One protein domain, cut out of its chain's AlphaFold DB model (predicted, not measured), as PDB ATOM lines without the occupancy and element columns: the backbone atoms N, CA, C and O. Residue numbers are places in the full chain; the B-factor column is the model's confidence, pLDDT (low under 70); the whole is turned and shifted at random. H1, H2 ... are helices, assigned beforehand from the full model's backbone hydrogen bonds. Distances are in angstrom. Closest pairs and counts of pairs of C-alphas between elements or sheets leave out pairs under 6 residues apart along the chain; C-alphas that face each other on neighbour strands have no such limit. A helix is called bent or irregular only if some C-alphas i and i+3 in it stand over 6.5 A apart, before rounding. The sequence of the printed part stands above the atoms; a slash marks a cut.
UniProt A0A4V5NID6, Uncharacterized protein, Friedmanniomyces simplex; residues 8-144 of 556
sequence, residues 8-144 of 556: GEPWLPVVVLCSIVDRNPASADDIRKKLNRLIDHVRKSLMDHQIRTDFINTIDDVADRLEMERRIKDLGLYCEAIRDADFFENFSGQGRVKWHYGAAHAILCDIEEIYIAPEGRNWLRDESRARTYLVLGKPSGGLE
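AT A GLANCE: This is residues 8 to 144 of the 556 residues of an uncharacterized protein of Friedmanniomyces simplex (UniProt A0A4V5NID6). The longest helix by residues, H5, packs its first turns on H1, and from there the helices go round in a ring: H1 makes a corner with H2, the far end of H2 meets H4, and H6 folds back from the kinked H5 toward H4, where the ring nearly closes. H3 is beside H4. The printed part has 137 residues with six named helices, H1 to H6 in order, and no named strand; it is all helix. It is compact, with a radius of gyration of the C-alphas of 16.1 A and spans of 47 by 38 by 28 A.

HOW THE PARTS SIT: H5, residues 103 to 125, has a kink of 90 degrees near residue 117 and is irregular, with C-alphas 118 and 121 9.6 A apart. With residues 103 to 108 alone it touches H1, residues 12 to 23, opposite ways at a shallow tilt of 18 degrees; the closest C-alphas, of Cys 18 and Ala 104, are 4.5 A apart. H6, residues 127 to 136, forms a helical hairpin with H5, closest at C-alphas of Leu 124 and Ala 130, 6.1 A. H1 and H2, residues 28 to 47, form another, closest at C-alphas of Val 21 and Ile 31, 6.3 A. H2 touches H4, residues 62 to 81, at a steep tilt of 57 degrees, closest at C-alphas of Arg 43 and Cys 79, 5.6 A. H3, residues 49 to 57, forms a hairpin with H4, closest at C-alphas of Ile 56 and Arg 65, 6.2 A. H4 and H6 are close but not clearly touching, and H2 and H5 are apart. Every O i to N i+4 pair is within hydrogen-bond range in H1, H2, H3 and H4, against 12 of 19 in H5 and 5 of 6 in H6.

IN THESE COORDINATES: H5 measures 26.6 A, H2 28.1 A and H4 29.2 A. H1 begins at C-alpha 12 (-31.310, -29.281, 46.297); H6 ends at C-alpha 136 (-12.117, -24.562, 49.024).

THE WHOLE: The two farthest C-alphas, of Ala 26 and Val 62, are 47.8 A apart. The printed part has no cut. The link from H4 to H5, residues 82 to 102, is long. Confidence is under 70 at residues 8 to 26, 92 to 97, 99 to 103 and 138 to 144.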
ATOM      1  N   GLY A   8     -35.142 -22.523  41.789       33.72
ATOM      2  CA  GLY A   8     -34.787 -23.776  42.452       33.72
ATOM      3  C   GLY A   8     -34.212 -23.510  43.839       33.72
ATOM      4  O   GLY A   8     -33.287 -22.717  43.988       33.72
ATOM      5  N   GLU A   9     -34.756 -24.168  44.861       36.66
ATOM      6  CA  GLU A   9     -34.194 -24.140  46.208       36.66
ATOM      7  C   GLU A   9     -32.707 -24.574  46.159       36.66
ATOM      8  O   GLU A   9     -32.407 -25.713  45.798       36.66
ATOM      9  N   PRO A  10     -31.753 -23.687  46.490       38.72
ATOM     10  CA  PRO A  10     -30.334 -23.849  46.143       38.72
ATOM     11  C   PRO A  10     -29.594 -24.952  46.901       38.72
ATOM     12  O   PRO A  10     -28.460 -25.301  46.590       38.72
ATOM     13  N   TRP A  11     -30.253 -25.527  47.898       44.16
ATOM     14  CA  TRP A  11     -29.771 -26.660  48.667       44.16
ATOM     15  C   TRP A  11     -30.039 -28.002  47.975       44.16
ATOM     16  O   TRP A  11     -29.501 -29.016  48.412       44.16
ATOM     17  N   LEU A  12     -30.846 -28.035  46.906       41.53
ATOM     18  CA  LEU A  12     -31.310 -29.281  46.297       41.53
ATOM     19  C   LEU A  12     -30.161 -30.175  45.797       41.53
ATOM     20  O   LEU A  12     -30.174 -31.343  46.157       41.53
ATOM     21  N   PRO A  13     -29.123 -29.700  45.079       47.75
ATOM     22  CA  PRO A  13     -28.037 -30.575  44.624       47.75
ATOM     23  C   PRO A  13     -27.190 -31.139  45.773       47.75
ATOM     24  O   PRO A  13     -26.775 -32.292  45.720       47.75
ATOM     25  N   VAL A  14     -26.976 -30.349  46.830       47.53
ATOM     26  CA  VAL A  14     -26.202 -30.750  48.017       47.53
ATOM     27  C   VAL A  14     -26.995 -31.748  48.859       47.53
ATOM     28  O   VAL A  14     -26.460 -32.777  49.257       47.53
ATOM     29  N   VAL A  15     -28.291 -31.508  49.066       50.19
ATOM     30  CA  VAL A  15     -29.192 -32.450  49.742       50.19
ATOM     31  C   VAL A  15     -29.417 -33.702  48.903       50.19
ATOM     32  O   VAL A  15     -29.506 -34.783  49.469       50.19
ATOM     33  N   VAL A  16     -29.455 -33.607  47.574       52.28
ATOM     34  CA  VAL A  16     -29.512 -34.760  46.665       52.28
ATOM     35  C   VAL A  16     -28.221 -35.574  46.764       52.28
ATOM     36  O   VAL A  16     -28.299 -36.773  46.985       52.28
ATOM     37  N   LEU A  17     -27.038 -34.954  46.730       53.03
ATOM     38  CA  LEU A  17     -25.763 -35.644  46.974       53.03
ATOM     39  C   LEU A  17     -25.736 -36.325  48.352       53.03
ATOM     40  O   LEU A  17     -25.426 -37.508  48.440       53.03
ATOM     41  N   CYS A  18     -26.135 -35.616  49.408       50.66
ATOM     42  CA  CYS A  18     -26.136 -36.119  50.784       50.66
ATOM     43  C   CYS A  18     -27.178 -37.225  51.024       50.66
ATOM     44  O   CYS A  18     -26.894 -38.219  51.684       50.66
ATOM     45  N   SER A  19     -28.373 -37.100  50.444       47.53
ATOM     46  CA  SER A  19     -29.431 -38.115  50.537       47.53
ATOM     47  C   SER A  19     -29.138 -39.350  49.687       47.53
ATOM     48  O   SER A  19     -29.470 -40.457  50.108       47.53
ATOM     49  N   ILE A  20     -28.477 -39.192  48.536       52.19
ATOM     50  CA  ILE A  20     -28.021 -40.307  47.699       52.19
ATOM     51  C   ILE A  20     -26.899 -41.095  48.402       52.19
ATOM     52  O   ILE A  20     -26.901 -42.324  48.326       52.19
ATOM     53  N   VAL A  21     -25.976 -40.418  49.100       51.34
ATOM     54  CA  VAL A  21     -24.899 -41.050  49.894       51.34
ATOM     55  C   VAL A  21     -25.460 -41.918  51.023       51.34
ATOM     56  O   VAL A  21     -25.004 -43.046  51.196       51.34
ATOM     57  N   ASP A  22     -26.460 -41.422  51.756       53.16
ATOM     58  CA  ASP A  22     -26.914 -42.080  52.988       53.16
ATOM     59  C   ASP A  22     -28.057 -43.093  52.796       53.16
ATOM     60  O   ASP A  22     -28.207 -43.995  53.620       53.16
ATOM     61  N   ARG A  23     -28.870 -42.999  51.730       53.78
ATOM     62  CA  ARG A  23     -30.177 -43.699  51.680       53.78
ATOM     63  C   ARG A  23     -30.351 -44.796  50.643       53.78
ATOM     64  O   ARG A  23     -31.433 -45.379  50.593       53.78
ATOM     65  N   ASN A  24     -29.341 -45.114  49.835       57.03
ATOM     66  CA  ASN A  24     -29.432 -46.262  48.934       57.03
ATOM     67  C   ASN A  24     -28.648 -47.467  49.489       57.03
ATOM     68  O   ASN A  24     -27.512 -47.704  49.068       57.03
ATOM     69  N   PRO A  25     -29.233 -48.266  50.409       55.91
ATOM     70  CA  PRO A  25     -28.559 -49.443  50.953       55.91
ATOM     71  C   PRO A  25     -28.290 -50.514  49.888       55.91
ATOM     72  O   PRO A  25     -27.480 -51.407  50.152       55.91
ATOM     73  N   ALA A  26     -28.957 -50.432  48.728       59.16
ATOM     74  CA  ALA A  26     -28.861 -51.384  47.628       59.16
ATOM     75  C   ALA A  26     -27.773 -51.031  46.595       59.16
ATOM     76  O   ALA A  26     -27.314 -51.930  45.901       59.16
ATOM     77  N   SER A  27     -27.318 -49.770  46.504       71.19
ATOM     78  CA  SER A  27     -26.269 -49.358  45.548       71.19
ATOM     79  C   SER A  27     -25.215 -48.404  46.135       71.19
ATOM     80  O   SER A  27     -24.706 -47.523  45.436       71.19
ATOM     81  N   ALA A  28     -24.868 -48.550  47.417       72.31
ATOM     82  CA  ALA A  28     -23.864 -47.701  48.067       72.31
ATOM     83  C   ALA A  28     -22.535 -47.637  47.280       72.31
ATOM     84  O   ALA A  28     -21.951 -46.564  47.148       72.31
ATOM     85  N   ASP A  29     -22.113 -48.746  46.664       78.50
ATOM     86  CA  ASP A  29     -20.914 -48.794  45.816       78.50
ATOM     87  C   ASP A  29     -21.036 -48.002  44.511       78.50
ATOM     88  O   ASP A  29     -20.068 -47.379  44.073       78.50
ATOM     89  N   ASP A  30     -22.212 -47.977  43.885       80.81
ATOM     90  CA  ASP A  30     -22.425 -47.181  42.674       80.81
ATOM     91  C   ASP A  30     -22.385 -45.688  42.987       80.81
ATOM     92  O   ASP A  30     -21.850 -44.892  42.211       80.81
ATOM     93  N   ILE A  31     -22.915 -45.303  44.148       77.56
ATOM     94  CA  ILE A  31     -22.837 -43.928  44.633       77.56
ATOM     95  C   ILE A  31     -21.395 -43.563  44.979       77.56
ATOM     96  O   ILE A  31     -20.917 -42.519  44.535       77.56
ATOM     97  N   ARG A  32     -20.670 -44.446  45.672       82.38
ATOM     98  CA  ARG A  32     -19.239 -44.291  45.960       82.38
ATOM     99  C   ARG A  32     -18.431 -44.045  44.686       82.38
ATOM    100  O   ARG A  32     -17.693 -43.067  44.613       82.38
ATOM    101  N   LYS A  33     -18.620 -44.869  43.649       85.31
ATOM    102  CA  LYS A  33     -17.951 -44.702  42.345       85.31
ATOM    103  C   LYS A  33     -18.283 -43.360  41.694       85.31
ATOM    104  O   LYS A  33     -17.391 -42.699  41.170       85.31
ATOM    105  N   LYS A  34     -19.553 -42.940  41.722       84.94
ATOM    106  CA  LYS A  34     -19.977 -41.637  41.180       84.94
ATOM    107  C   LYS A  34     -19.337 -40.470  41.935       84.94
ATOM    108  O   LYS A  34     -18.923 -39.506  41.299       84.94
ATOM    109  N   LEU A  35     -19.213 -40.573  43.256       82.75
ATOM    110  CA  LEU A  35     -18.569 -39.559  44.091       82.75
ATOM    111  C   LEU A  35     -17.060 -39.510  43.885       82.75
ATOM    112  O   LEU A  35     -16.529 -38.423  43.696       82.75
ATOM    113  N   ASN A  36     -16.381 -40.657  43.832       87.69
ATOM    114  CA  ASN A  36     -14.961 -40.702  43.480       87.69
ATOM    115  C   ASN A  36     -14.725 -40.116  42.091       87.69
ATOM    116  O   ASN A  36     -13.828 -39.302  41.926       87.69
ATOM    117  N   ARG A  37     -15.590 -40.417  41.114       89.88
ATOM    118  CA  ARG A  37     -15.515 -39.814  39.776       89.88
ATOM    119  C   ARG A  37     -15.704 -38.295  39.803       89.88
ATOM    120  O   ARG A  37     -15.029 -37.595  39.052       89.88
ATOM    121  N   LEU A  38     -16.611 -37.787  40.640       86.62
ATOM    122  CA  LEU A  38     -16.805 -36.350  40.841       86.62
ATOM    123  C   LEU A  38     -15.555 -35.710  41.462       86.62
ATOM    124  O   LEU A  38     -15.063 -34.714  40.937       86.62
ATOM    125  N   ILE A  39     -15.014 -36.305  42.527       86.81
ATOM    126  CA  ILE A  39     -13.795 -35.831  43.194       86.81
ATOM    127  C   ILE A  39     -12.606 -35.874  42.240       86.81
ATOM    128  O   ILE A  39     -11.860 -34.906  42.168       86.81
ATOM    129  N   ASP A  40     -12.457 -36.933  41.449       90.50
ATOM    130  CA  ASP A  40     -11.411 -37.039  40.436       90.50
ATOM    131  C   ASP A  40     -11.526 -35.962  39.363       90.50
ATOM    132  O   ASP A  40     -10.510 -35.486  38.855       90.50
ATOM    133  N   HIS A  41     -12.747 -35.572  38.997       91.00
ATOM    134  CA  HIS A  41     -12.950 -34.483  38.053       91.00
ATOM    135  C   HIS A  41     -12.488 -33.153  38.653       91.00
ATOM    136  O   HIS A  41     -11.678 -32.466  38.038       91.00
ATOM    137  N   VAL A  42     -12.911 -32.848  39.886       87.12
ATOM    138  CA  VAL A  42     -12.470 -31.650  40.621       87.12
ATOM    139  C   VAL A  42     -10.950 -31.649  40.798       87.12
ATOM    140  O   VAL A  42     -10.294 -30.655  40.510       87.12
ATOM    141  N   ARG A  43     -10.369 -32.785  41.187       91.25
ATOM    142  CA  ARG A  43      -8.925 -32.993  41.337       91.25
ATOM    143  C   ARG A  43      -8.177 -32.665  40.050       91.25
ATOM    144  O   ARG A  43      -7.234 -31.883  40.080       91.25
ATOM    145  N   LYS A  44      -8.612 -33.220  38.914       93.44
ATOM    146  CA  LYS A  44      -8.013 -32.939  37.599       93.44
ATOM    147  C   LYS A  44      -8.121 -31.458  37.236       93.44
ATOM    148  O   LYS A  44      -7.132 -30.891  36.790       93.44
ATOM    149  N   SER A  45      -9.267 -30.825  37.488       91.19
ATOM    150  CA  SER A  45      -9.454 -29.386  37.259       91.19
ATOM    151  C   SER A  45      -8.544 -28.517  38.131       91.19
ATOM    152  O   SER A  45      -8.062 -27.494  37.663       91.19
ATOM    153  N   LEU A  46      -8.279 -28.918  39.377       89.00
ATOM    154  CA  LEU A  46      -7.378 -28.189  40.280       89.00
ATOM    155  C   LEU A  46      -5.890 -28.426  39.976       89.00
ATOM    156  O   LEU A  46      -5.053 -27.585  40.312       89.00
ATOM    157  N   MET A  47      -5.556 -29.561  39.354       91.44
ATOM    158  CA  MET A  47      -4.206 -29.861  38.863       91.44
ATOM    159  C   MET A  47      -3.891 -29.159  37.535       91.44
ATOM    160  O   MET A  47      -2.720 -28.910  37.248       91.44
ATOM    161  N   ASP A  48      -4.906 -28.824  36.737       95.31
ATOM    162  CA  ASP A  48      -4.742 -28.057  35.504       95.31
ATOM    163  C   ASP A  48      -4.393 -26.592  35.821       95.31
ATOM    164  O   ASP A  48      -5.171 -25.848  36.425       95.31
ATOM    165  N   HIS A  49      -3.194 -26.174  35.410       94.69
ATOM    166  CA  HIS A  49      -2.701 -24.822  35.651       94.69
ATOM    167  C   HIS A  49      -3.590 -23.760  34.997       94.69
ATOM    168  O   HIS A  49      -3.804 -22.708  35.596       94.69
ATOM    169  N   GLN A  50      -4.094 -24.013  33.789       96.50
ATOM    170  CA  GLN A  50      -4.888 -23.042  33.047       96.50
ATOM    171  C   GLN A  50      -6.239 -22.830  33.732       96.50
ATOM    172  O   GLN A  50      -6.568 -21.700  34.081       96.50
ATOM    173  N   ILE A  51      -6.952 -23.918  34.042       94.00
ATOM    174  CA  ILE A  51      -8.246 -23.855  34.744       94.00
ATOM    175  C   ILE A  51      -8.089 -23.177  36.109       94.00
ATOM    176  O   ILE A  51      -8.926 -22.363  36.500       94.00
ATOM    177  N   ARG A  52      -7.002 -23.472  36.833       92.19
ATOM    178  CA  ARG A  52      -6.704 -22.830  38.116       92.19
ATOM    179  C   ARG A  52      -6.491 -21.327  37.970       92.19
ATOM    180  O   ARG A  52      -7.053 -20.568  38.756       92.19
ATOM    181  N   THR A  53      -5.671 -20.897  37.014       94.12
ATOM    182  CA  THR A  53      -5.416 -19.471  36.775       94.12
ATOM    183  C   THR A  53      -6.696 -18.756  36.356       94.12
ATOM    184  O   THR A  53      -7.001 -17.700  36.904       94.12
ATOM    185  N   ASP A  54      -7.487 -19.362  35.471       93.56
ATOM    186  CA  ASP A  54      -8.775 -18.820  35.038       93.56
ATOM    187  C   ASP A  54      -9.741 -18.674  36.220       93.56
ATOM    188  O   ASP A  54     -10.340 -17.615  36.392       93.56
ATOM    189  N   PHE A  55      -9.831 -19.684  37.093       90.44
ATOM    190  CA  PHE A  55     -10.643 -19.624  38.310       90.44
ATOM    191  C   PHE A  55     -10.180 -18.521  39.271       90.44
ATOM    192  O   PHE A  55     -11.002 -17.730  39.727       90.44
ATOM    193  N   ILE A  56      -8.876 -18.411  39.547       91.62
ATOM    194  CA  ILE A  56      -8.317 -17.358  40.417       91.62
ATOM    195  C   ILE A  56      -8.631 -15.965  39.855       91.62
ATOM    196  O   ILE A  56      -8.971 -15.053  40.608       91.62
ATOM    197  N   ASN A  57      -8.585 -15.809  38.531       92.81
ATOM    198  CA  ASN A  57      -8.897 -14.550  37.862       92.81
ATOM    199  C   ASN A  57     -10.383 -14.160  37.947       92.81
ATOM    200  O   ASN A  57     -10.692 -12.987  37.755       92.81
ATOM    201  N   THR A  58     -11.291 -15.092  38.271       90.44
ATOM    202  CA  THR A  58     -12.713 -14.765  38.511       90.44
ATOM    203  C   THR A  58     -12.975 -14.082  39.857       90.44
ATOM    204  O   THR A  58     -14.074 -13.579  40.076       90.44
ATOM    205  N   ILE A  59     -11.993 -14.057  40.762       89.75
ATOM    206  CA  ILE A  59     -12.134 -13.455  42.092       89.75
ATOM    207  C   ILE A  59     -11.807 -11.964  41.997       89.75
ATOM    208  O   ILE A  59     -10.648 -11.596  41.791       89.75
ATOM    209  N   ASP A  60     -12.816 -11.109  42.164       89.00
ATOM    210  CA  ASP A  60     -12.679  -9.653  42.014       89.00
ATOM    211  C   ASP A  60     -11.790  -9.013  43.096       89.00
ATOM    212  O   ASP A  60     -10.977  -8.140  42.791       89.00
ATOM    213  N   ASP A  61     -11.904  -9.459  44.352       89.44
ATOM    214  CA  ASP A  61     -11.126  -8.913  45.472       89.44
ATOM    215  C   ASP A  61      -9.682  -9.445  45.464       89.44
ATOM    216  O   ASP A  61      -9.435 -10.650  45.519       89.44
ATOM    217  N   VAL A  62      -8.712  -8.526  45.420       91.62
ATOM    218  CA  VAL A  62      -7.272  -8.820  45.377       91.62
ATOM    219  C   VAL A  62      -6.801  -9.566  46.629       91.62
ATOM    220  O   VAL A  62      -5.951 -10.453  46.522       91.62
ATOM    221  N   ALA A  63      -7.331  -9.225  47.807       89.75
ATOM    222  CA  ALA A  63      -6.927  -9.869  49.055       89.75
ATOM    223  C   ALA A  63      -7.407 -11.326  49.099       89.75
ATOM    224  O   ALA A  63      -6.604 -12.235  49.329       89.75
ATOM    225  N   ASP A  64      -8.687 -11.542  48.786       85.88
ATOM    226  CA  ASP A  64      -9.280 -12.877  48.701       85.88
ATOM    227  C   ASP A  64      -8.599 -13.703  47.602       85.88
ATOM    228  O   ASP A  64      -8.311 -14.878  47.812       85.88
ATOM    229  N   ARG A  65      -8.254 -13.093  46.459       91.31
ATOM    230  CA  ARG A  65      -7.552 -13.761  45.355       91.31
ATOM    231  C   ARG A  65      -6.199 -14.329  45.781       91.31
ATOM    232  O   ARG A  65      -5.924 -15.493  45.496       91.31
ATOM    233  N   LEU A  66      -5.371 -13.538  46.469       92.19
ATOM    234  CA  LEU A  66      -4.049 -13.972  46.945       92.19
ATOM    235  C   LEU A  66      -4.158 -15.107  47.969       92.19
ATOM    236  O   LEU A  66      -3.395 -16.076  47.925       92.19
ATOM    237  N   GLU A  67      -5.120 -15.007  48.888       88.56
ATOM    238  CA  GLU A  67      -5.389 -16.090  49.829       88.56
ATOM    239  C   GLU A  67      -5.849 -17.355  49.095       88.56
ATOM    240  O   GLU A  67      -5.369 -18.456  49.390       88.56
ATOM    241  N   MET A  68      -6.730 -17.204  48.107       86.81
ATOM    242  CA  MET A  68      -7.288 -18.324  47.368       86.81
ATOM    243  C   MET A  68      -6.257 -19.029  46.502       86.81
ATOM    244  O   MET A  68      -6.198 -20.256  46.498       86.81
ATOM    245  N   GLU A  69      -5.391 -18.275  45.835       92.25
ATOM    246  CA  GLU A  69      -4.271 -18.814  45.072       92.25
ATOM    247  C   GLU A  69      -3.377 -19.694  45.950       92.25
ATOM    248  O   GLU A  69      -3.078 -20.838  45.587       92.25
ATOM    249  N   ARG A  70      -3.012 -19.208  47.145       91.00
ATOM    250  CA  ARG A  70      -2.221 -19.987  48.106       91.00
ATOM    251  C   ARG A  70      -2.932 -21.288  48.474       91.00
ATOM    252  O   ARG A  70      -2.321 -22.352  48.434       91.00
ATOM    253  N   ARG A  71      -4.226 -21.220  48.797       88.25
ATOM    254  CA  ARG A  71      -5.011 -22.395  49.205       88.25
ATOM    255  C   ARG A  71      -5.186 -23.409  48.083       88.25
ATOM    256  O   ARG A  71      -5.075 -24.601  48.341       88.25
ATOM    257  N   ILE A  72      -5.434 -22.964  46.854       90.44
ATOM    258  CA  ILE A  72      -5.553 -23.864  45.703       90.44
ATOM    259  C   ILE A  72      -4.207 -24.525  45.408       90.44
ATOM    260  O   ILE A  72      -4.164 -25.714  45.099       90.44
ATOM    261  N   LYS A  73      -3.101 -23.784  45.533       89.69
ATOM    262  CA  LYS A  73      -1.754 -24.341  45.374       89.69
ATOM    263  C   LYS A  73      -1.474 -25.423  46.417       89.69
ATOM    264  O   LYS A  73      -1.015 -26.501  46.049       89.69
ATOM    265  N   ASP A  74      -1.823 -25.167  47.677       86.56
ATOM    266  CA  ASP A  74      -1.738 -26.159  48.751       86.56
ATOM    267  C   ASP A  74      -2.625 -27.381  48.437       86.56
ATOM    268  O   ASP A  74      -2.172 -28.519  48.552       86.56
ATOM    269  N   LEU A  75      -3.864 -27.170  47.965       86.38
ATOM    270  CA  LEU A  75      -4.781 -28.252  47.579       86.38
ATOM    271  C   LEU A  75      -4.248 -29.092  46.414       86.38
ATOM    272  O   LEU A  75      -4.443 -30.305  46.400       86.38
ATOM    273  N   GLY A  76      -3.557 -28.464  45.461       88.38
ATOM    274  CA  GLY A  76      -2.914 -29.136  44.334       88.38
ATOM    275  C   GLY A  76      -1.897 -30.187  44.783       88.38
ATOM    276  O   GLY A  76      -1.878 -31.285  44.231       88.38
ATOM    277  N   LEU A  77      -1.133 -29.904  45.846       85.69
ATOM    278  CA  LEU A  77      -0.189 -30.865  46.432       85.69
ATOM    279  C   LEU A  77      -0.914 -32.076  47.042       85.69
ATOM    280  O   LEU A  77      -0.476 -33.215  46.879       85.69
ATOM    281  N   TYR A  78      -2.057 -31.861  47.702       84.19
ATOM    282  CA  TYR A  78      -2.881 -32.961  48.220       84.19
ATOM    283  C   TYR A  78      -3.535 -33.772  47.094       84.19
ATOM    284  O   TYR A  78      -3.594 -34.997  47.162       84.19
ATOM    285  N   CYS A  79      -3.991 -33.098  46.038       87.62
ATOM    286  CA  CYS A  79      -4.558 -33.725  44.846       87.62
ATOM    287  C   CYS A  79      -3.553 -34.651  44.148       87.62
ATOM    288  O   CYS A  79      -3.935 -35.705  43.637       87.62
ATOM    289  N   GLU A  80      -2.275 -34.277  44.144       86.38
ATOM    290  CA  GLU A  80      -1.197 -35.107  43.612       86.38
ATOM    291  C   GLU A  80      -0.950 -36.346  44.484       86.38
ATOM    292  O   GLU A  80      -0.843 -37.454  43.959       86.38
ATOM    293  N   ALA A  81      -0.966 -36.191  45.811       83.56
ATOM    294  CA  ALA A  81      -0.786 -37.304  46.745       83.56
ATOM    295  C   ALA A  81      -1.903 -38.366  46.666       83.56
ATOM    296  O   ALA A  81      -1.656 -39.535  46.949       83.56
ATOM    297  N   ILE A  82      -3.121 -37.975  46.273       84.56
ATOM    298  CA  ILE A  82      -4.295 -38.867  46.179       84.56
ATOM    299  C   ILE A  82      -4.434 -39.477  44.769       84.56
ATOM    300  O   ILE A  82      -5.349 -40.248  44.510       84.56
ATOM    301  N   ARG A  83      -3.527 -39.180  43.826       86.44
ATOM    302  CA  ARG A  83      -3.706 -39.513  42.400       86.44
ATOM    303  C   ARG A  83      -4.034 -40.976  42.112       86.44
ATOM    304  O   ARG A  83      -4.820 -41.233  41.201       86.44
ATOM    305  N   ASP A  84      -3.421 -41.877  42.869       86.94
ATOM    306  CA  ASP A  84      -3.444 -43.314  42.613       86.94
ATOM    307  C   ASP A  84      -4.398 -44.067  43.571       86.94
ATOM    308  O   ASP A  84      -4.418 -45.298  43.578       86.94
ATOM    309  N   ALA A  85      -5.197 -43.349  44.377       86.56
ATOM    310  CA  ALA A  85      -6.115 -43.931  45.356       86.56
ATOM    311  C   ALA A  85      -7.533 -43.340  45.267       86.56
ATOM    312  O   ALA A  85      -7.722 -42.140  45.075       86.56
ATOM    313  N   ASP A  86      -8.541 -44.192  45.475       84.38
ATOM    314  CA  ASP A  86      -9.928 -43.758  45.658       84.38
ATOM    315  C   ASP A  86     -10.031 -42.876  46.914       84.38
ATOM    316  O   ASP A  86      -9.655 -43.303  48.005       84.38
ATOM    317  N   PHE A  87     -10.596 -41.669  46.786       84.44
ATOM    318  CA  PHE A  87     -10.826 -40.791  47.941       84.44
ATOM    319  C   PHE A  87     -11.782 -41.439  48.955       84.44
ATOM    320  O   PHE A  87     -11.523 -41.472  50.157       84.44
ATOM    321  N   PHE A  88     -12.885 -42.001  48.459       82.81
ATOM    322  CA  PHE A  88     -13.802 -42.833  49.224       82.81
ATOM    323  C   PHE A  88     -13.503 -44.316  48.984       82.81
ATOM    324  O   PHE A  88     -13.915 -44.890  47.970       82.81
ATOM    325  N   GLU A  89     -12.825 -44.950  49.942       80.56
ATOM    326  CA  GLU A  89     -12.468 -46.374  49.873       80.56
ATOM    327  C   GLU A  89     -13.707 -47.279  49.920       80.56
ATOM    328  O   GLU A  89     -14.030 -47.956  48.949       80.56
ATOM    329  N   ASN A  90     -14.423 -47.275  51.046       74.44
ATOM    330  CA  ASN A  90     -15.553 -48.162  51.301       74.44
ATOM    331  C   ASN A  90     -16.713 -47.365  51.889       74.44
ATOM    332  O   ASN A  90     -16.533 -46.610  52.844       74.44
ATOM    333  N   PHE A  91     -17.911 -47.560  51.340       72.38
ATOM    334  CA  PHE A  91     -19.130 -47.045  51.946       72.38
ATOM    335  C   PHE A  91     -19.679 -48.098  52.887       72.38
ATOM    336  O   PHE A  91     -20.151 -49.153  52.472       72.38
ATOM    337  N   SER A  92     -19.625 -47.797  54.177       59.72
ATOM    338  CA  SER A  92     -20.266 -48.628  55.177       59.72
ATOM    339  C   SER A  92     -21.786 -48.514  55.122       59.72
ATOM    340  O   SER A  92     -22.456 -49.430  55.557       59.72
ATOM    341  N   GLY A  93     -22.367 -47.455  54.554       57.41
ATOM    342  CA  GLY A  93     -23.789 -47.160  54.741       57.41
ATOM    343  C   GLY A  93     -24.085 -46.763  56.194       57.41
ATOM    344  O   GLY A  93     -23.316 -47.070  57.113       57.41
ATOM    345  N   GLN A  94     -25.191 -46.048  56.410       52.66
ATOM    346  CA  GLN A  94     -25.545 -45.536  57.733       52.66
ATOM    347  C   GLN A  94     -25.690 -46.693  58.739       52.66
ATOM    348  O   GLN A  94     -26.444 -47.640  58.514       52.66
ATOM    349  N   GLY A  95     -24.916 -46.640  59.826       55.94
ATOM    350  CA  GLY A  95     -24.981 -47.604  60.927       55.94
ATOM    351  C   GLY A  95     -24.331 -48.977  60.697       55.94
ATOM    352  O   GLY A  95     -24.376 -49.790  61.615       55.94
ATOM    353  N   ARG A  96     -23.708 -49.281  59.538       63.78
ATOM    354  CA  ARG A  96     -23.032 -50.597  59.364       63.78
ATOM    355  C   ARG A  96     -21.579 -50.626  59.824       63.78
ATOM    356  O   ARG A  96     -21.026 -51.705  60.025       63.78
ATOM    357  N   VAL A  97     -20.951 -49.463  59.971       69.31
ATOM    358  CA  VAL A  97     -19.678 -49.338  60.680       69.31
ATOM    359  C   VAL A  97     -19.913 -48.408  61.853       69.31
ATOM    360  O   VAL A  97     -20.459 -47.317  61.700       69.31
ATOM    361  N   LYS A  98     -19.547 -48.896  63.034       71.31
ATOM    362  CA  LYS A  98     -19.711 -48.181  64.293       71.31
ATOM    363  C   LYS A  98     -18.814 -46.937  64.298       71.31
ATOM    364  O   LYS A  98     -17.719 -46.980  63.738       71.31
ATOM    365  N   TRP A  99     -19.281 -45.854  64.923       69.31
ATOM    366  CA  TRP A  99     -18.521 -44.602  65.102       69.31
ATOM    367  C   TRP A  99     -18.011 -43.973  63.798       69.31
ATOM    368  O   TRP A  99     -16.956 -43.341  63.767       69.31
ATOM    369  N   HIS A 100     -18.734 -44.193  62.699       65.94
ATOM    370  CA  HIS A 100     -18.434 -43.594  61.408       65.94
ATOM    371  C   HIS A 100     -19.525 -42.599  61.019       65.94
ATOM    372  O   HIS A 100     -20.690 -42.966  60.859       65.94
ATOM    373  N   TYR A 101     -19.104 -41.355  60.799       63.53
ATOM    374  CA  TYR A 101     -19.936 -40.295  60.247       63.53
ATOM    375  C   TYR A 101     -20.313 -40.590  58.792       63.53
ATOM    376  O   TYR A 101     -19.490 -41.058  57.996       63.53
ATOM    377  N   GLY A 102     -21.540 -40.236  58.414       65.06
ATOM    378  CA  GLY A 102     -21.869 -40.039  57.007       65.06
ATOM    379  C   GLY A 102     -21.087 -38.834  56.484       65.06
ATOM    380  O   GLY A 102     -21.181 -37.745  57.048       65.06
ATOM    381  N   ALA A 103     -20.329 -39.000  55.394       69.62
ATOM    382  CA  ALA A 103     -19.609 -37.894  54.747       69.62
ATOM    383  C   ALA A 103     -20.548 -36.726  54.383       69.62
ATOM    384  O   ALA A 103     -20.146 -35.568  54.376       69.62
ATOM    385  N   ALA A 104     -21.821 -37.037  54.140       72.56
ATOM    386  CA  ALA A 104     -22.897 -36.081  53.936       72.56
ATOM    387  C   ALA A 104     -23.058 -35.085  55.096       72.56
ATOM    388  O   ALA A 104     -23.150 -33.882  54.864       72.56
ATOM    389  N   HIS A 105     -23.070 -35.573  56.339       72.94
ATOM    390  CA  HIS A 105     -23.234 -34.733  57.530       72.94
ATOM    391  C   HIS A 105     -22.085 -33.738  57.663       72.94
ATOM    392  O   HIS A 105     -22.321 -32.543  57.797       72.94
ATOM    393  N   ALA A 106     -20.853 -34.229  57.523       74.00
ATOM    394  CA  ALA A 106     -19.645 -33.413  57.537       74.00
ATOM    395  C   ALA A 106     -19.703 -32.275  56.514       74.00
ATOM    396  O   ALA A 106     -19.547 -31.107  56.855       74.00
ATOM    397  N   ILE A 107     -20.011 -32.627  55.262       76.06
ATOM    398  CA  ILE A 107     -20.099 -31.676  54.155       76.06
ATOM    399  C   ILE A 107     -21.192 -30.636  54.425       76.06
ATOM    400  O   ILE A 107     -20.978 -29.449  54.198       76.06
ATOM    401  N   LEU A 108     -22.362 -31.053  54.920       77.19
ATOM    402  CA  LEU A 108     -23.459 -30.133  55.232       77.19
ATOM    403  C   LEU A 108     -23.118 -29.186  56.379       77.19
ATOM    404  O   LEU A 108     -23.426 -28.000  56.280       77.19
ATOM    405  N   CYS A 109     -22.491 -29.691  57.441       75.56
ATOM    406  CA  CYS A 109     -22.049 -28.879  58.570       75.56
ATOM    407  C   CYS A 109     -20.985 -27.863  58.147       75.56
ATOM    408  O   CYS A 109     -21.098 -26.695  58.512       75.56
ATOM    409  N   ASP A 110     -20.020 -28.271  57.325       77.69
ATOM    410  CA  ASP A 110     -18.993 -27.367  56.811       77.69
ATOM    411  C   ASP A 110     -19.611 -26.287  55.921       77.69
ATOM    412  O   ASP A 110     -19.371 -25.100  56.132       77.69
ATOM    413  N   ILE A 111     -20.464 -26.662  54.960       79.25
ATOM    414  CA  ILE A 111     -21.164 -25.698  54.095       79.25
ATOM    415  C   ILE A 111     -22.008 -24.732  54.932       79.25
ATOM    416  O   ILE A 111     -22.036 -23.525  54.658       79.25
ATOM    417  N   GLU A 112     -22.700 -25.248  55.951       80.19
ATOM    418  CA  GLU A 112     -23.496 -24.419  56.842       80.19
ATOM    419  C   GLU A 112     -22.619 -23.400  57.564       80.19
ATOM    420  O   GLU A 112     -22.899 -22.205  57.508       80.19
ATOM    421  N   GLU A 113     -21.547 -23.853  58.205       78.00
ATOM    422  CA  GLU A 113     -20.661 -22.997  58.987       78.00
ATOM    423  C   GLU A 113     -19.954 -21.951  58.119       78.00
ATOM    424  O   GLU A 113     -19.867 -20.781  58.499       78.00
ATOM    425  N   ILE A 114     -19.459 -22.366  56.952       76.62
ATOM    426  CA  ILE A 114     -18.680 -21.512  56.051       76.62
ATOM    427  C   ILE A 114     -19.540 -20.398  55.483       76.62
ATOM    428  O   ILE A 114     -19.066 -19.269  55.350       76.62
ATOM    429  N   TYR A 115     -20.773 -20.722  55.099       76.31
ATOM    430  CA  TYR A 115     -21.497 -19.863  54.176       76.31
ATOM    431  C   TYR A 115     -22.943 -19.603  54.580       76.31
ATOM    432  O   TYR A 115     -23.384 -18.453  54.612       76.31
ATOM    433  N   ILE A 116     -23.690 -20.640  54.958       80.44
ATOM    434  CA  ILE A 116     -25.127 -20.488  55.225       80.44
ATOM    435  C   ILE A 116     -25.383 -19.752  56.542       80.44
ATOM    436  O   ILE A 116     -26.258 -18.890  56.600       80.44
ATOM    437  N   ALA A 117     -24.640 -20.058  57.603       80.88
ATOM    438  CA  ALA A 117     -24.817 -19.431  58.907       80.88
ATOM    439  C   ALA A 117     -24.485 -17.921  58.884       80.88
ATOM    440  O   ALA A 117     -25.275 -17.143  59.437       80.88
ATOM    441  N   PRO A 118     -23.397 -17.466  58.220       80.88
ATOM    442  CA  PRO A 118     -23.123 -16.040  58.054       80.88
ATOM    443  C   PRO A 118     -24.149 -15.299  57.185       80.88
ATOM    444  O   PRO A 118     -24.623 -14.237  57.597       80.88
ATOM    445  N   GLU A 119     -24.502 -15.854  56.018       81.06
ATOM    446  CA  GLU A 119     -25.282 -15.162  54.973       81.06
ATOM    447  C   GLU A 119     -26.808 -15.384  55.085       81.06
ATOM    448  O   GLU A 119     -27.620 -14.650  54.513       81.06
ATOM    449  N   GLY A 120     -27.235 -16.382  55.858       83.00
ATOM    450  CA  GLY A 120     -28.636 -16.731  56.071       83.00
ATOM    451  C   GLY A 120     -29.291 -17.411  54.865       83.00
ATOM    452  O   GLY A 120     -28.644 -17.969  53.988       83.00
ATOM    453  N   ARG A 121     -30.630 -17.386  54.804       76.00
ATOM    454  CA  ARG A 121     -31.419 -18.166  53.825       76.00
ATOM    455  C   ARG A 121     -31.167 -17.794  52.355       76.00
ATOM    456  O   ARG A 121     -31.397 -18.626  51.484       76.00
ATOM    457  N   ASN A 122     -30.688 -16.579  52.092       79.62
ATOM    458  CA  ASN A 122     -30.405 -16.069  50.747       79.62
ATOM    459  C   ASN A 122     -28.901 -16.060  50.444       79.62
ATOM    460  O   ASN A 122     -28.429 -15.181  49.731       79.62
ATOM    461  N   TRP A 123     -28.151 -17.019  50.986       76.88
ATOM    462  CA  TRP A 123     -26.703 -17.108  50.814       76.88
ATOM    463  C   TRP A 123     -26.263 -17.120  49.339       76.88
ATOM    464  O   TRP A 123     -25.277 -16.481  48.990       76.88
ATOM    465  N   LEU A 124     -27.043 -17.721  48.433       79.56
ATOM    466  CA  LEU A 124     -26.786 -17.671  46.983       79.56
ATOM    467  C   LEU A 124     -27.068 -16.323  46.299       79.56
ATOM    468  O   LEU A 124     -26.934 -16.228  45.082       79.56
ATOM    469  N   ARG A 125     -27.468 -15.273  47.027       84.81
ATOM    470  CA  ARG A 125     -27.667 -13.945  46.424       84.81
ATOM    471  C   ARG A 125     -26.398 -13.444  45.730       84.81
ATOM    472  O   ARG A 125     -26.504 -12.760  44.718       84.81
ATOM    473  N   ASP A 126     -25.238 -13.791  46.278       84.12
ATOM    474  CA  ASP A 126     -23.937 -13.584  45.656       84.12
ATOM    475  C   ASP A 126     -23.373 -14.938  45.208       84.12
ATOM    476  O   ASP A 126     -22.728 -15.667  45.966       84.12
ATOM    477  N   GLU A 127     -23.700 -15.311  43.973       83.19
ATOM    478  CA  GLU A 127     -23.309 -16.598  43.403       83.19
ATOM    479  C   GLU A 127     -21.788 -16.704  43.201       83.19
ATOM    480  O   GLU A 127     -21.220 -17.778  43.413       83.19
ATOM    481  N   SER A 128     -21.125 -15.602  42.831       81.50
ATOM    482  CA  SER A 128     -19.674 -15.566  42.607       81.50
ATOM    483  C   SER A 128     -18.927 -15.899  43.896       81.50
ATOM    484  O   SER A 128     -18.088 -16.810  43.946       81.50
ATOM    485  N   ARG A 129     -19.331 -15.246  44.988       81.69
ATOM    486  CA  ARG A 129     -18.780 -15.506  46.313       81.69
ATOM    487  C   ARG A 129     -19.115 -16.917  46.789       81.69
ATOM    488  O   ARG A 129     -18.216 -17.642  47.207       81.69
ATOM    489  N   ALA A 130     -20.361 -17.366  46.644       82.25
ATOM    490  CA  ALA A 130     -20.762 -18.708  47.066       82.25
ATOM    491  C   ALA A 130     -19.928 -19.807  46.398       82.25
ATOM    492  O   ALA A 130     -19.436 -20.708  47.076       82.25
ATOM    493  N   ARG A 131     -19.716 -19.712  45.080       80.56
ATOM    494  CA  ARG A 131     -18.876 -20.655  44.325       80.56
ATOM    495  C   ARG A 131     -17.442 -20.663  44.850       80.56
ATOM    496  O   ARG A 131     -16.878 -21.727  45.074       80.56
ATOM    497  N   THR A 132     -16.893 -19.483  45.104       77.88
ATOM    498  CA  THR A 132     -15.517 -19.294  45.574       77.88
ATOM    499  C   THR A 132     -15.277 -19.961  46.936       77.88
ATOM    500  O   THR A 132     -14.308 -20.703  47.103       77.88
ATOM    501  N   TYR A 133     -16.197 -19.793  47.892       77.44
ATOM    502  CA  TYR A 133     -16.071 -20.380  49.235       77.44
ATOM    503  C   TYR A 133     -16.442 -21.874  49.299       77.44
ATOM    504  O   TYR A 133     -15.837 -22.617  50.074       77.44
ATOM    505  N   LEU A 134     -17.383 -22.343  48.469       79.50
ATOM    506  CA  LEU A 134     -17.779 -23.759  48.423       79.50
ATOM    507  C   LEU A 134     -16.682 -24.680  47.876       79.50
ATOM    508  O   LEU A 134     -16.592 -25.826  48.308       79.50
ATOM    509  N   VAL A 135     -15.850 -24.205  46.941       76.44
ATOM    510  CA  VAL A 135     -14.799 -25.034  46.318       76.44
ATOM    511  C   VAL A 135     -13.674 -25.365  47.300       76.44
ATOM    512  O   VAL A 135     -13.116 -26.458  47.243       76.44
ATOM    513  N   LEU A 136     -13.327 -24.441  48.200       73.31
ATOM    514  CA  LEU A 136     -12.117 -24.562  49.024       73.31
ATOM    515  C   LEU A 136     -12.387 -24.867  50.495       73.31
ATOM    516  O   LEU A 136     -11.456 -25.234  51.211       73.31
ATOM    517  N   GLY A 137     -13.630 -24.743  50.961       74.00
ATOM    518  CA  GLY A 137     -13.970 -24.993  52.359       74.00
ATOM    519  C   GLY A 137     -13.388 -23.935  53.316       74.00
ATOM    520  O   GLY A 137     -12.750 -22.966  52.886       74.00
ATOM    521  N   LYS A 138     -13.519 -24.126  54.635       67.44
ATOM    522  CA  LYS A 138     -12.790 -23.338  55.648       67.44
ATOM    523  C   LYS A 138     -11.413 -23.965  55.884       67.44
ATOM    524  O   LYS A 138     -11.322 -25.184  55.972       67.44
ATOM    525  N   PRO A 139     -10.338 -23.177  56.051       60.97
ATOM    526  CA  PRO A 139      -9.039 -23.728  56.440       60.97
ATOM    527  C   PRO A 139      -9.012 -24.169  57.915       60.97
ATOM    528  O   PRO A 139      -8.147 -24.949  58.311       60.97
ATOM    529  N   SER A 140      -9.945 -23.670  58.732       57.19
ATOM    530  CA  SER A 140     -10.060 -23.947  60.163       57.19
ATOM    531  C   SER A 140     -11.351 -24.705  60.463       57.19
ATOM    532  O   SER A 140     -12.400 -24.113  60.692       57.19
ATOM    533  N   GLY A 141     -11.257 -26.030  60.426       57.31
ATOM    534  CA  GLY A 141     -12.372 -26.929  60.700       57.31
ATOM    535  C   GLY A 141     -12.139 -28.241  59.979       57.31
ATOM    536  O   GLY A 141     -12.719 -28.484  58.933       57.31
ATOM    537  N   GLY A 142     -11.209 -29.057  60.482       57.03
ATOM    538  CA  GLY A 142     -11.223 -30.467  60.098       57.03
ATOM    539  C   GLY A 142     -12.507 -31.112  60.619       57.03
ATOM    540  O   GLY A 142     -13.146 -30.552  61.508       57.03
ATOM    541  N   LEU A 143     -12.849 -32.287  60.091       57.75
ATOM    542  CA  LEU A 143     -13.910 -33.129  60.639       57.75
ATOM    543  C   LEU A 143     -13.671 -33.295  62.149       57.75
ATOM    544  O   LEU A 143     -12.743 -34.000  62.549       57.75
ATOM    545  N   GLU A 144     -14.433 -32.582  62.981       60.41
ATOM    546  CA  GLU A 144     -14.323 -32.710  64.431       60.41
ATOM    547  C   GLU A 144     -14.762 -34.126  64.784       60.41
ATOM    548  O   GLU A 144     -15.912 -34.502  64.586       60.41
TER     549      GLU A 144